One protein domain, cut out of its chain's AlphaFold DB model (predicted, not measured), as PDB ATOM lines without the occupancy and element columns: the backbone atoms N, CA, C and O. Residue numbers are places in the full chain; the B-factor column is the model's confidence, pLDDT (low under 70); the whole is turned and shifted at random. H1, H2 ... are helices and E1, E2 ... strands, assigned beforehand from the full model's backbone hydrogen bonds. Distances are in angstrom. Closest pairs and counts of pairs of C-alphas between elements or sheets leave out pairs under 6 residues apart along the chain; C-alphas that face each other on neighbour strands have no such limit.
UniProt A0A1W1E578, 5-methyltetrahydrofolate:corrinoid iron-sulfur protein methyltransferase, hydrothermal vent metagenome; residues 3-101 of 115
ATOM      1  N   MET A   3     -52.195  11.319  61.367       51.97
ATOM      2  CA  MET A   3     -52.249  11.266  59.896       51.97
ATOM      3  C   MET A   3     -51.606  12.475  59.191       51.97
ATOM      4  O   MET A   3     -50.970  12.315  58.156       51.97
ATOM      5  N   ASP A   4     -51.690  13.673  59.779       54.47
ATOM      6  CA  ASP A   4     -51.164  14.902  59.158       54.47
ATOM      7  C   ASP A   4     -49.626  14.969  59.151       54.47
ATOM      8  O   ASP A   4     -49.030  15.631  58.303       54.47
ATOM      9  N   LYS A   5     -48.962  14.275  60.089       56.44
ATOM     10  CA  LYS A   5     -47.491  14.248  60.164       56.44
ATOM     11  C   LYS A   5     -46.868  13.378  59.072       56.44
ATOM     12  O   LYS A   5     -45.793  13.725  58.587       56.44
ATOM     13  N   ASP A   6     -47.536  12.295  58.676       66.31
ATOM     14  CA  ASP A   6     -47.076  11.418  57.589       66.31
ATOM     15  C   ASP A   6     -47.135  12.120  56.234       66.31
ATOM     16  O   ASP A   6     -46.190  12.043  55.451       66.31
ATOM     17  N   ILE A   7     -48.212  12.868  55.983       66.50
ATOM     18  CA  ILE A   7     -48.400  13.597  54.723       66.50
ATOM     19  C   ILE A   7     -47.318  14.670  54.567       66.50
ATOM     20  O   ILE A   7     -46.600  14.673  53.569       66.50
ATOM     21  N   ALA A   8     -47.124  15.512  55.588       71.06
ATOM     22  CA  ALA A   8     -46.114  16.569  55.553       71.06
ATOM     23  C   ALA A   8     -44.684  16.017  55.396       71.06
ATOM     24  O   ALA A   8     -43.854  16.601  54.700       71.06
ATOM     25  N   SER A   9     -44.389  14.870  56.018       75.81
ATOM     26  CA  SER A   9     -43.079  14.218  55.892       75.81
ATOM     27  C   SER A   9     -42.853  13.676  54.479       75.81
ATOM     28  O   SER A   9     -41.770  13.850  53.922       75.81
ATOM     29  N   ARG A  10     -43.876  13.066  53.868       78.12
ATOM     30  CA  ARG A  10     -43.814  12.553  52.493       78.12
ATOM     31  C   ARG A  10     -43.633  13.671  51.469       78.12
ATOM     32  O   ARG A  10     -42.828  13.517  50.556       78.12
ATOM     33  N   GLU A  11     -44.334  14.791  51.633       84.06
ATOM     34  CA  GLU A  11     -44.176  15.977  50.780       84.06
ATOM     35  C   GLU A  11     -42.765  16.567  50.883       84.06
ATOM     36  O   GLU A  11     -42.153  16.886  49.865       84.06
ATOM     37  N   ALA A  12     -42.207  16.643  52.093       86.06
ATOM     38  CA  ALA A  12     -40.834  17.101  52.286       86.06
ATOM     39  C   ALA A  12     -39.814  16.167  51.610       86.06
ATOM     40  O   ALA A  12     -38.895  16.641  50.943       86.06
ATOM     41  N   ILE A  13     -39.976  14.845  51.742       86.50
ATOM     42  CA  ILE A  13     -39.092  13.866  51.085       86.50
ATOM     43  C   ILE A  13     -39.234  13.951  49.560       86.50
ATOM     44  O   ILE A  13     -38.226  13.858  48.858       86.50
ATOM     45  N   LEU A  14     -40.450  14.161  49.039       90.06
ATOM     46  CA  LEU A  14     -40.696  14.387  47.612       90.06
ATOM     47  C   LEU A  14     -39.922  15.600  47.103       90.06
ATOM     48  O   LEU A  14     -39.115  15.446  46.189       90.06
ATOM     49  N   ALA A  15     -40.093  16.753  47.751       92.50
ATOM     50  CA  ALA A  15     -39.399  17.981  47.380       92.50
ATOM     51  C   ALA A  15     -37.872  17.804  47.404       92.50
ATOM     52  O   ALA A  15     -37.190  18.143  46.443       92.50
ATOM     53  N   ILE A  16     -37.327  17.177  48.455       91.12
ATOM     54  CA  ILE A  16     -35.885  16.891  48.549       91.12
ATOM     55  C   ILE A  16     -35.424  15.944  47.431       91.12
ATOM     56  O   ILE A  16     -34.339  16.122  46.880       91.12
ATOM     57  N   THR A  17     -36.222  14.930  47.090       92.50
ATOM     58  CA  THR A  17     -35.896  13.974  46.019       92.50
ATOM     59  C   THR A  17     -35.841  14.671  44.661       92.50
ATOM     60  O   THR A  17     -34.898  14.446  43.899       92.50
ATOM     61  N   GLU A  18     -36.819  15.531  44.371       95.44
ATOM     62  CA  GLU A  18     -36.875  16.343  43.152       95.44
ATOM     63  C   GLU A  18     -35.699  17.325  43.084       95.44
ATOM     64  O   GLU A  18     -35.011  17.382  42.063       95.44
ATOM     65  N   ASP A  19     -35.389  18.008  44.188       95.62
ATOM     66  CA  ASP A  19     -34.263  18.941  44.274       95.62
ATOM     67  C   ASP A  19     -32.914  18.240  44.072       95.62
ATOM     68  O   ASP A  19     -32.065  18.731  43.327       95.62
ATOM     69  N   ILE A  20     -32.694  17.074  44.691       94.88
ATOM     70  CA  ILE A  20     -31.467  16.292  44.480       94.88
ATOM     71  C   ILE A  20     -31.351  15.883  43.010       94.88
ATOM     72  O   ILE A  20     -30.288  16.057  42.405       94.88
ATOM     73  N   ALA A  21     -32.425  15.347  42.426       95.88
ATOM     74  CA  ALA A  21     -32.420  14.919  41.033       95.88
ATOM     75  C   ALA A  21     -32.112  16.088  40.089       95.88
ATOM     76  O   ALA A  21     -31.240  15.967  39.226       95.88
ATOM     77  N   HIS A  22     -32.750  17.238  40.301       96.56
ATOM     78  CA  HIS A  22     -32.572  18.406  39.457       96.56
ATOM     79  C   HIS A  22     -31.208  19.075  39.669       96.56
ATOM     80  O   HIS A  22     -30.410  19.168  38.737       96.56
ATOM     81  N   TYR A  23     -30.908  19.516  40.891       97.00
ATOM     82  CA  TYR A  23     -29.753  20.375  41.159       97.00
ATOM     83  C   TYR A  23     -28.432  19.617  41.283       97.00
ATOM     84  O   TYR A  23     -27.391  20.172  40.933       97.00
ATOM     85  N   LEU A  24     -28.440  18.377  41.787       95.12
ATOM     86  CA  LEU A  24     -27.200  17.611  41.977       95.12
ATOM     87  C   LEU A  24     -26.914  16.660  40.819       95.12
ATOM     88  O   LEU A  24     -25.750  16.460  40.471       95.12
ATOM     89  N   LEU A  25     -27.955  16.061  40.240       95.44
ATOM     90  CA  LEU A  25     -27.802  15.027  39.215       95.44
ATOM     91  C   LEU A  25     -28.107  15.528  37.798       95.44
ATOM     92  O   LEU A  25     -27.746  14.848  36.839       95.44
ATOM     93  N   ASN A  26     -28.717  16.711  37.658       96.06
ATOM     94  CA  ASN A  26     -29.178  17.261  36.381       96.06
ATOM     95  C   ASN A  26     -30.130  16.297  35.641       96.06
ATOM     96  O   ASN A  26     -30.006  16.063  34.436       96.06
ATOM     97  N   ILE A  27     -31.061  15.699  36.392       95.75
ATOM     98  CA  ILE A  27     -32.079  14.756  35.919       95.75
ATOM     99  C   ILE A  27     -33.462  15.353  36.189       95.75
ATOM    100  O   ILE A  27     -33.787  15.695  37.322       95.75
ATOM    101  N   ASP A  28     -34.297  15.429  35.151       95.25
ATOM    102  CA  ASP A  28     -35.720  15.757  35.284       95.25
ATOM    103  C   ASP A  28     -36.505  14.489  35.655       95.25
ATOM    104  O   ASP A  28     -36.483  13.501  34.908       95.25
ATOM    105  N   ILE A  29     -37.182  14.516  36.806       96.62
ATOM    106  CA  ILE A  29     -38.038  13.425  37.285       96.62
ATOM    107  C   ILE A  29     -39.492  13.883  37.347       96.62
ATOM    108  O   ILE A  29     -39.788  15.012  37.723       96.62
ATOM    109  N   LYS A  30     -40.415  12.999  36.967       96.81
ATOM    110  CA  LYS A  30     -41.867  13.243  37.015       96.81
ATOM    111  C   LYS A  30     -42.591  12.017  37.541       96.81
ATOM    112  O   LYS A  30     -42.040  10.921  37.493       96.81
ATOM    113  N   GLU A  31     -43.842  12.190  37.966       96.12
ATOM    114  CA  GLU A  31     -44.704  11.082  38.416       96.12
ATOM    115  C   GLU A  31     -44.001  10.218  39.479       96.12
ATOM    116  O   GLU A  31     -43.879   9.005  39.333       96.12
ATOM    117  N   VAL A  32     -43.459  10.876  40.508       94.31
ATOM    118  CA  VAL A  32     -42.671  10.222  41.555       94.31
ATOM    119  C   VAL A  32     -43.593   9.441  42.489       94.31
ATOM    120  O   VAL A  32     -44.431  10.001  43.192       94.31
ATOM    121  N   GLU A  33     -43.400   8.130  42.519       92.94
ATOM    122  CA  GLU A  33     -44.053   7.196  43.425       92.94
ATOM    123  C   GLU A  33     -42.983   6.552  44.311       92.94
ATOM    124  O   GLU A  33     -42.164   5.754  43.847       92.94
ATOM    125  N   PHE A  34     -42.964   6.909  45.596       88.94
ATOM    126  CA  PHE A  34     -42.093   6.240  46.557       88.94
ATOM    127  C   PHE A  34     -42.493   4.778  46.701       88.94
ATOM    128  O   PHE A  34     -43.670   4.452  46.859       88.94
ATOM    129  N   VAL A  35     -41.495   3.900  46.665       86.00
ATOM    130  CA  VAL A  35     -41.703   2.473  46.892       86.00
ATOM    131  C   VAL A  35     -41.854   2.268  48.403       86.00
ATOM    132  O   VAL A  35     -40.864   2.098  49.113       86.00
ATOM    133  N   ASP A  36     -43.099   2.353  48.887       63.94
ATOM    134  CA  ASP A  36     -43.474   2.200  50.301       63.94
ATOM    135  C   ASP A  36     -43.103   0.792  50.804       63.94
ATOM    136  O   ASP A  36     -43.723  -0.212  50.451       63.94
ATOM    137  N   LYS A  37     -42.064   0.706  51.638       52.81
ATOM    138  CA  LYS A  37     -41.633  -0.522  52.325       52.81
ATOM    139  C   LYS A  37     -41.828  -0.392  53.833       52.81
ATOM    140  O   LYS A  37     -40.883  -0.566  54.592       52.81
ATOM    141  N   GLU A  38     -43.042  -0.135  54.314       39.72
ATOM    142  CA  GLU A  38     -43.282  -0.065  55.769       39.72
ATOM    143  C   GLU A  38     -42.918  -1.357  56.554       39.72
ATOM    144  O   GLU A  38     -42.838  -1.326  57.781       39.72
ATOM    145  N   LEU A  39     -42.639  -2.510  55.926       42.78
ATOM    146  CA  LEU A  39     -42.363  -3.772  56.635       42.78
ATOM    147  C   LEU A  39     -41.324  -4.655  55.917       42.78
ATOM    148  O   LEU A  39     -41.651  -5.211  54.870       42.78
ATOM    149  N   LYS A  40     -40.129  -4.850  56.521       39.81
ATOM    150  CA  LYS A  40     -39.269  -6.080  56.541       39.81
ATOM    151  C   LYS A  40     -37.802  -5.753  56.915       39.81
ATOM    152  O   LYS A  40     -36.856  -6.112  56.228       39.81
ATOM    153  N   ARG A  41     -37.555  -5.073  58.040       44.81
ATOM    154  CA  ARG A  41     -37.049  -5.737  59.270       44.81
ATOM    155  C   ARG A  41     -36.413  -7.116  58.997       44.81
ATOM    156  O   ARG A  41     -37.160  -8.078  58.858       44.81
ATOM    157  N   ILE A  42     -35.074  -7.189  58.976       38.34
ATOM    158  CA  ILE A  42     -34.218  -8.207  59.650       38.34
ATOM    159  C   ILE A  42     -32.700  -7.952  59.419       38.34
ATOM    160  O   ILE A  42     -31.894  -8.471  60.184       38.34
ATOM    161  N   GLU A  43     -32.263  -7.044  58.526       38.81
ATOM    162  CA  GLU A  43     -30.847  -6.605  58.454       38.81
ATOM    163  C   GLU A  43     -30.687  -5.067  58.420       38.81
ATOM    164  O   GLU A  43     -31.264  -4.374  57.596       38.81
ATOM    165  N   LYS A  44     -29.893  -4.515  59.346       45.22
ATOM    166  CA  LYS A  44     -29.893  -3.111  59.829       45.22
ATOM    167  C   LYS A  44     -29.597  -1.950  58.842       45.22
ATOM    168  O   LYS A  44     -29.386  -0.846  59.341       45.22
ATOM    169  N   ARG A  45     -29.492  -2.115  57.514       54.59
ATOM    170  CA  ARG A  45     -29.085  -0.997  56.614       54.59
ATOM    171  C   ARG A  45     -29.708  -1.065  55.213       54.59
ATOM    172  O   ARG A  45     -29.137  -1.704  54.320       54.59
ATOM    173  N   GLU A  46     -30.827  -0.373  55.034       60.62
ATOM    174  CA  GLU A  46     -31.515  -0.169  53.749       60.62
ATOM    175  C   GLU A  46     -31.012   1.089  53.024       60.62
ATOM    176  O   GLU A  46     -30.156   1.792  53.559       60.62
ATOM    177  N   ALA A  47     -31.473   1.278  51.787       58.91
ATOM    178  CA  ALA A  47     -31.200   2.468  50.989       58.91
ATOM    179  C   ALA A  47     -32.068   3.644  51.441       58.91
ATOM    180  O   ALA A  47     -33.204   3.420  51.858       58.91
ATOM    181  N   ASP A  48     -31.569   4.872  51.307       78.69
ATOM    182  CA  ASP A  48     -32.294   6.045  51.811       78.69
ATOM    183  C   ASP A  48     -33.549   6.376  50.992       78.69
ATOM    184  O   ASP A  48     -34.584   6.698  51.573       78.69
ATOM    185  N   ILE A  49     -33.491   6.295  49.654       88.94
ATOM    186  CA  ILE A  49     -34.639   6.593  48.782       88.94
ATOM    187  C   ILE A  49     -34.702   5.610  47.610       88.94
ATOM    188  O   ILE A  49     -33.736   5.437  46.863       88.94
ATOM    189  N   VAL A  50     -35.882   5.015  47.403       91.94
ATOM    190  CA  VAL A  50     -36.247   4.264  46.193       91.94
ATOM    191  C   VAL A  50     -37.587   4.783  45.688       91.94
ATOM    192  O   VAL A  50     -38.601   4.688  46.380       91.94
ATOM    193  N   ALA A  51     -37.601   5.312  44.469       93.44
ATOM    194  CA  ALA A  51     -38.804   5.833  43.840       93.44
ATOM    195  C   ALA A  51     -38.938   5.317  42.411       93.44
ATOM    196  O   ALA A  51     -37.960   5.212  41.673       93.44
ATOM    197  N   LYS A  52     -40.165   5.016  42.007       95.94
ATOM    198  CA  LYS A  52     -40.521   4.815  40.609       95.94
ATOM    199  C   LYS A  52     -40.926   6.168  40.039       95.94
ATOM    200  O   LYS A  52     -41.779   6.841  40.602       95.94
ATOM    201  N   CYS A  53     -40.304   6.581  38.947       96.50
ATOM    202  CA  CYS A  53     -40.563   7.883  38.339       96.50
ATOM    203  C   CYS A  53     -40.327   7.839  36.829       96.50
ATOM    204  O   CYS A  53     -39.694   6.921  36.297       96.50
ATOM    205  N   LYS A  54     -40.814   8.852  36.117       97.94
ATOM    206  CA  LYS A  54     -40.450   9.103  34.724       97.94
ATOM    207  C   LYS A  54     -39.151   9.891  34.656       97.94
ATOM    208  O   LYS A  54     -39.091  11.012  35.145       97.94
ATOM    209  N   ILE A  55     -38.156   9.314  33.990       96.25
ATOM    210  CA  ILE A  55     -36.887   9.948  33.615       96.25
ATOM    211  C   ILE A  55     -36.789   9.871  32.094       96.25
ATOM    212  O   ILE A  55     -36.901   8.783  31.528       96.25
ATOM    213  N   ASN A  56     -36.604  11.005  31.411       93.06
ATOM    214  CA  ASN A  56     -36.573  11.067  29.940       93.06
ATOM    215  C   ASN A  56     -37.789  10.373  29.283       93.06
ATOM    216  O   ASN A  56     -37.646   9.606  28.332       93.06
ATOM    217  N   ASN A  57     -38.990  10.605  29.828       92.62
ATOM    218  CA  ASN A  57     -40.261   9.984  29.422       92.62
ATOM    219  C   ASN A  57     -40.322   8.447  29.529       92.62
ATOM    220  O   ASN A  57     -41.271   7.837  29.035       92.62
ATOM    221  N   GLN A  58     -39.361   7.813  30.198       96.81
ATOM    222  CA  GLN A  58     -39.368   6.383  30.478       96.81
ATOM    223  C   GLN A  58     -39.570   6.144  31.967       96.81
ATOM    224  O   GLN A  58     -38.950   6.802  32.800       96.81
ATOM    225  N   THR A  59     -40.405   5.167  32.305       97.69
ATOM    226  CA  THR A  59     -40.545   4.710  33.687       97.69
ATOM    227  C   THR A  59     -39.262   4.006  34.118       97.69
ATOM    228  O   THR A  59     -38.834   3.035  33.493       97.69
ATOM    229  N   GLN A  60     -38.645   4.502  35.183       97.69
ATOM    230  CA  GLN A  60     -37.396   4.003  35.749       97.69
ATOM    231  C   GLN A  60     -37.499   3.971  37.277       97.69
ATOM    232  O   GLN A  60     -38.407   4.559  37.865       97.69
ATOM    233  N   ILE A  61     -36.559   3.280  37.918       96.75
ATOM    234  CA  ILE A  61     -36.346   3.375  39.359       96.75
ATOM    235  C   ILE A  61     -35.226   4.374  39.621       96.75
ATOM    236  O   ILE A  61     -34.107   4.172  39.155       96.75
ATOM    237  N   LEU A  62     -35.504   5.416  40.393       95.88
ATOM    238  CA  LEU A  62     -34.500   6.263  41.018       95.88
ATOM    239  C   LEU A  62     -34.119   5.655  42.371       95.88
ATOM    240  O   LEU A  62     -34.981   5.381  43.203       95.88
ATOM    241  N   HIS A  63     -32.824   5.450  42.589       95.19
ATOM    242  CA  HIS A  63     -32.282   5.007  43.869       95.19
ATOM    243  C   HIS A  63     -31.203   5.977  44.334       95.19
ATOM    244  O   HIS A  63     -30.168   6.105  43.672       95.19
ATOM    245  N   LEU A  64     -31.431   6.614  45.480       93.06
ATOM    246  CA  LEU A  64     -30.491   7.538  46.105       93.06
ATOM    247  C   LEU A  64     -30.037   6.970  47.448       93.06
ATOM    248  O   LEU A  64     -30.853   6.632  48.301       93.06
ATOM    249  N   GLU A  65     -28.723   6.898  47.625       91.88
ATOM    250  CA  GLU A  65     -28.073   6.575  48.895       91.88
ATOM    251  C   GLU A  65     -27.324   7.812  49.392       91.88
ATOM    252  O   GLU A  65     -26.468   8.333  48.679       91.88
ATOM    253  N   ILE A  66     -27.579   8.262  50.614       89.38
ATOM    254  CA  ILE A  66     -26.901   9.391  51.245       89.38
ATOM    255  C   ILE A  66     -25.834   8.836  52.200       89.38
ATOM    256  O   ILE A  66     -26.076   7.982  53.052       89.38
ATOM    257  N   GLN A  67     -24.596   9.302  52.059       90.12
ATOM    258  CA  GLN A  67     -23.487   8.886  52.916       90.12
ATOM    259  C   GLN A  67     -22.770  10.087  53.510       90.12
ATOM    260  O   GLN A  67     -22.430  11.038  52.815       90.12
ATOM    261  N   ASN A  68     -22.469   9.989  54.801       91.19
ATOM    262  CA  ASN A  68     -21.724  10.993  55.561       91.19
ATOM    263  C   ASN A  68     -20.345  10.495  56.010       91.19
ATOM    264  O   ASN A  68     -19.788  11.000  56.978       91.19
ATOM    265  N   ASN A  69     -19.833   9.436  55.380       92.50
ATOM    266  CA  ASN A  69     -18.511   8.890  55.661       92.50
ATOM    267  C   ASN A  69     -17.927   8.215  54.419       92.50
ATOM    268  O   ASN A  69     -18.640   7.884  53.470       92.50
ATOM    269  N   ASN A  70     -16.616   7.983  54.453       91.31
ATOM    270  CA  ASN A  70     -15.901   7.285  53.395       91.31
ATOM    271  C   ASN A  70     -15.816   5.764  53.635       91.31
ATOM    272  O   ASN A  70     -14.740   5.201  53.848       91.31
ATOM    273  N   GLY A  71     -16.956   5.076  53.622       89.50
ATOM    274  CA  GLY A  71     -17.022   3.628  53.808       89.50
ATOM    275  C   GLY A  71     -16.358   2.830  52.676       89.50
ATOM    276  O   GLY A  71     -16.830   2.802  51.543       89.50
ATOM    277  N   ASN A  72     -15.318   2.056  52.993       89.31
ATOM    278  CA  ASN A  72     -14.625   1.193  52.021       89.31
ATOM    279  C   ASN A  72     -15.497   0.063  51.426       89.31
ATOM    280  O   ASN A  72     -15.150  -0.516  50.397       89.31
ATOM    281  N   THR A  73     -16.638  -0.252  52.045       90.25
ATOM    282  CA  THR A  73     -17.607  -1.244  51.553       90.25
ATOM    283  C   THR A  73     -18.694  -0.643  50.660       90.25
ATOM    284  O   THR A  73     -19.513  -1.402  50.135       90.25
ATOM    285  N   MET A  74     -18.714   0.681  50.447       91.50
ATOM    286  CA  MET A  74     -19.806   1.350  49.729       91.50
ATOM    287  C   MET A  74     -20.064   0.818  48.318       91.50
ATOM    288  O   MET A  74     -21.223   0.525  48.035       91.50
ATOM    289  N   PRO A  75     -19.058   0.565  47.459       92.56
ATOM    290  CA  PRO A  75     -19.316  -0.027  46.145       92.56
ATOM    291  C   PRO A  75     -20.069  -1.358  46.220       92.56
ATOM    292  O   PRO A  75     -21.003  -1.599  45.459       92.56
ATOM    293  N   ARG A  76     -19.708  -2.215  47.186       91.62
ATOM    294  CA  ARG A  76     -20.363  -3.515  47.397       91.62
ATOM    295  C   ARG A  76     -21.789  -3.348  47.921       91.62
ATOM    296  O   ARG A  76     -22.671  -4.099  47.514       91.62
ATOM    297  N   ARG A  77     -22.026  -2.358  48.791       89.69
ATOM    298  CA  ARG A  77     -23.374  -2.005  49.267       89.69
ATOM    299  C   ARG A  77     -24.257  -1.517  48.120       89.69
ATOM    300  O   ARG A  77     -25.347  -2.052  47.960       89.69
ATOM    301  N   MET A  78     -23.762  -0.596  47.294       91.69
ATOM    302  CA  MET A  78     -24.493  -0.073  46.132       91.69
ATOM    303  C   MET A  78     -24.877  -1.186  45.157       91.69
ATOM    304  O   MET A  78     -26.029  -1.264  44.736       91.69
ATOM    305  N   PHE A  79     -23.958  -2.117  44.884       93.00
ATOM    306  CA  PHE A  79     -24.261  -3.288  44.062       93.00
ATOM    307  C   PHE A  79     -25.318  -4.199  44.689       93.00
ATOM    308  O   PHE A  79     -26.247  -4.616  44.004       93.00
ATOM    309  N   ARG A  80     -25.241  -4.458  46.000       90.62
ATOM    310  CA  ARG A  80     -26.286  -5.212  46.706       90.62
ATOM    311  C   ARG A  80     -27.651  -4.532  46.565       90.62
ATOM    312  O   ARG A  80     -28.615  -5.205  46.204       90.62
ATOM    313  N   TYR A  81     -27.733  -3.217  46.780       91.19
ATOM    314  CA  TYR A  81     -28.973  -2.454  46.599       91.19
ATOM    315  C   TYR A  81     -29.491  -2.545  45.166       91.19
ATOM    316  O   TYR A  81     -30.656  -2.879  44.965       91.19
ATOM    317  N   TYR A  82     -28.612  -2.370  44.176       92.88
ATOM    318  CA  TYR A  82     -28.959  -2.516  42.764       92.88
ATOM    319  C   TYR A  82     -29.588  -3.882  42.480       92.88
ATOM    320  O   TYR A  82     -30.655  -3.958  41.879       92.88
ATOM    321  N   THR A  83     -28.963  -4.968  42.947       92.06
ATOM    322  CA  THR A  83     -29.485  -6.325  42.722       92.06
ATOM    323  C   THR A  83     -30.834  -6.550  43.400       92.06
ATOM    324  O   THR A  83     -31.725  -7.113  42.773       92.06
ATOM    325  N   GLY A  84     -31.018  -6.061  44.632       90.25
ATOM    326  CA  GLY A  84     -32.297  -6.156  45.337       90.25
ATOM    327  C   GLY A  84     -33.418  -5.438  44.587       90.25
ATOM    328  O   GLY A  84     -34.471  -6.022  44.343       90.25
ATOM    329  N   ILE A  85     -33.151  -4.213  44.128       91.12
ATOM    330  CA  ILE A  85     -34.092  -3.428  43.320       91.12
ATOM    331  C   ILE A  85     -34.373  -4.129  41.987       91.12
ATOM    332  O   ILE A  85     -35.522  -4.208  41.569       91.12
ATOM    333  N   LYS A  86     -33.354  -4.677  41.318       91.75
ATOM    334  CA  LYS A  86     -33.517  -5.315  40.003       91.75
ATOM    335  C   LYS A  86     -34.304  -6.624  40.066       91.75
ATOM    336  O   LYS A  86     -34.974  -6.969  39.097       91.75
ATOM    337  N   ILE A  87     -34.242  -7.343  41.185       91.12
ATOM    338  CA  ILE A  87     -35.075  -8.531  41.427       91.12
ATOM    339  C   ILE A  87     -36.556  -8.143  41.511       91.12
ATOM    340  O   ILE A  87     -37.401  -8.849  40.958       91.12
ATOM    341  N   GLU A  88     -36.851  -7.030  42.184       89.94
ATOM    342  CA  GLU A  88     -38.204  -6.503  42.376       89.94
ATOM    343  C   GLU A  88     -38.752  -5.857  41.090       89.94
ATOM    344  O   GLU A  88     -39.870  -6.146  40.670       89.94
ATOM    345  N   PHE A  89     -37.928  -5.068  40.396       92.31
ATOM    346  CA  PHE A  89     -38.279  -4.304  39.197       92.31
ATOM    347  C   PHE A  89     -37.474  -4.768  37.975       92.31
ATOM    348  O   PHE A  89     -36.633  -4.044  37.435       92.31
ATOM    349  N   LYS A  90     -37.731  -6.003  37.531       91.81
ATOM    350  CA  LYS A  90     -36.946  -6.691  36.486       91.81
ATOM    351  C   LYS A  90     -36.821  -5.899  35.187       91.81
ATOM    352  O   LYS A  90     -35.718  -5.789  34.648       91.81
ATOM    353  N   ASP A  91     -37.909  -5.280  34.745       95.31
ATOM    354  CA  ASP A  91     -37.988  -4.634  33.429       95.31
ATOM    355  C   ASP A  91     -37.682  -3.132  33.461       95.31
ATOM    356  O   ASP A  91     -37.576  -2.498  32.414       95.31
ATOM    357  N   LEU A  92     -37.497  -2.548  34.650       96.00
ATOM    358  CA  LEU A  92     -37.207  -1.123  34.782       96.00
ATOM    359  C   LEU A  92     -35.699  -0.872  34.837       96.00
ATOM    360  O   LEU A  92     -34.934  -1.611  35.469       96.00
ATOM    361  N   ASN A  93     -35.262   0.196  34.173       96.75
ATOM    362  CA  ASN A  93     -33.908   0.709  34.340       96.75
ATOM    363  C   ASN A  93     -33.762   1.316  35.736       96.75
ATOM    364  O   ASN A  93     -34.709   1.901  36.261       96.75
ATOM    365  N   ILE A  94     -32.576   1.174  36.324       95.81
ATOM    366  CA  ILE A  94     -32.266   1.718  37.645       95.81
ATOM    367  C   ILE A  94     -31.271   2.863  37.464       95.81
ATOM    368  O   ILE A  94     -30.141   2.654  37.026       95.81
ATOM    369  N   ASN A  95     -31.701   4.064  37.826       96.50
ATOM    370  CA  ASN A  95     -30.899   5.270  37.922       96.50
ATOM    371  C   ASN A  95     -30.370   5.363  39.367       96.50
ATOM    372  O   ASN A  95     -31.045   5.865  40.265       96.50
ATOM    373  N   GLN A  96     -29.211   4.745  39.618       94.94
ATOM    374  CA  GLN A  96     -28.647   4.573  40.961       94.94
ATOM    375  C   GLN A  96     -27.525   5.582  41.230       94.94
ATOM    376  O   GLN A  96     -26.526   5.595  40.514       94.94
ATOM    377  N   HIS A  97     -27.647   6.332  42.329       95.06
ATOM    378  CA  HIS A  97     -26.673   7.340  42.751       95.06
ATOM    379  C   HIS A  97     -26.343   7.250  44.236       95.06
ATOM    380  O   HIS A  97     -27.155   6.814  45.050       95.06
ATOM    381  N   LEU A  98     -25.134   7.697  44.572       93.62
ATOM    382  CA  LEU A  98     -24.702   7.944  45.941       93.62
ATOM    383  C   LEU A  98     -24.422   9.438  46.093       93.62
ATOM    384  O   LEU A  98     -23.612   9.993  45.352       93.62
ATOM    385  N   ILE A  99     -25.061  10.062  47.073       93.19
ATOM    386  CA  ILE A  99     -24.857  11.450  47.459       93.19
ATOM    387  C   ILE A  99     -23.964  11.464  48.697       93.19
ATOM    388  O   ILE A  99     -24.335  10.972  49.760       93.19
ATOM    389  N   TYR A 100     -22.755  12.000  48.559       93.62
ATOM    390  CA  TYR A 100     -21.812  12.113  49.668       93.62
ATOM    391  C   TYR A 100     -21.891  13.509  50.290       93.62
ATOM    392  O   TYR A 100     -21.657  14.504  49.603       93.62
ATOM    393  N   ILE A 101     -22.211  13.579  51.583       91.44
ATOM    394  CA  ILE A 101     -22.388  14.824  52.339       91.44
ATOM    395  C   ILE A 101     -21.576  14.740  53.630       91.44
ATOM    396  O   ILE A 101     -22.016  14.179  54.632       91.44
TER     397      ILE A 101
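What this domain is: This is residues 3 to 101 of the 115 residues of the protein "5-methyltetrahydrofolate:corrinoid iron-sulfur protein methyltransferase" of hydrothermal vent metagenome (UniProt A0A1W1E578). A strongly twisted sheet of four strands is the middle layer here, with helix H1 packed on one face and helix H2 on the other, while the first turns of H1, residues 3 to 9, and the loop residues 38 to 44 stick out free of the body. The printed part has 99 residues with two named helices and four named strands, in the order H1, E1, E2, E3, H2, E4. The sheet runs E1, E2, E3, E4 and is mixed: E1, E2 and E3 are antiparallel in turn, and E4 is parallel to E3. The class is mixed, helices and strands, and the whole is compact and rounded, with a radius of gyration of the C-alphas of 13.7 A and spans of 34 by 33 by 28 A.

Where its parts are: Start in the sheet at C-alpha 58, at (-39.368, 6.383, 30.478); from there E3, residues 58 to 67, runs 27.6 A. Beside it you find E2, residues 49 to 55, 15.7 A long, and then E1, residues 29 to 34, 12.4 A long. On the other side of E3 is E4, residues 93 to 100, 22.6 A long, ending at C-alpha 100, at (-21.812, 12.113, 49.668). H1, residues 3 to 24, begins at C-alpha 3, at (-52.249, 11.266, 59.896), and spans 31.4 A; H2, residues 74 to 88, spans 21.3 A.

How they stand to each other: E1, E2 and E3 form a meander, each strand the antiparallel neighbour of the one before, and E1 with E2 and E2 with E3 are hairpins. Look for N 33 and O 52, 2.8 A apart, between E1 and E2, and N 62 and O 51, 2.8 A, between E2 and E3. E3, H2 and E4 make a strand-helix-strand unit, two parallel neighbour strands with a helix between, and its crossover is right-handed; here N 99 and O 65 are 2.7 A apart. H2 is on the sheet at a height over the sheet of 9.5 A, over E3 and E4; on the local plane its line and that of E4 stand at 28 degrees, only just along the strands. Its closest C-alphas to E4 are those of Tyr 82 and Gln 96, 7.3 A apart. H1 is on the opposite face, and its closest C-alphas to E1 are those of Glu 18 and Ile 29, 6.7 A apart. H1 and H2 are apart. Every O i to N i+4 pair is within hydrogen-bond range in H2, and 17 of 18 are in H1.

The domain as a whole: The C-alphas of Met 3 and Asn 72 are the two farthest apart, at 39.7 A. The printed part has no cut. The link from E1 to E2, residues 35 to 48, is long. The mean pLDDT of the printed part is 85.3, and it is under 70 at residues 3 to 7 and 36 to 47.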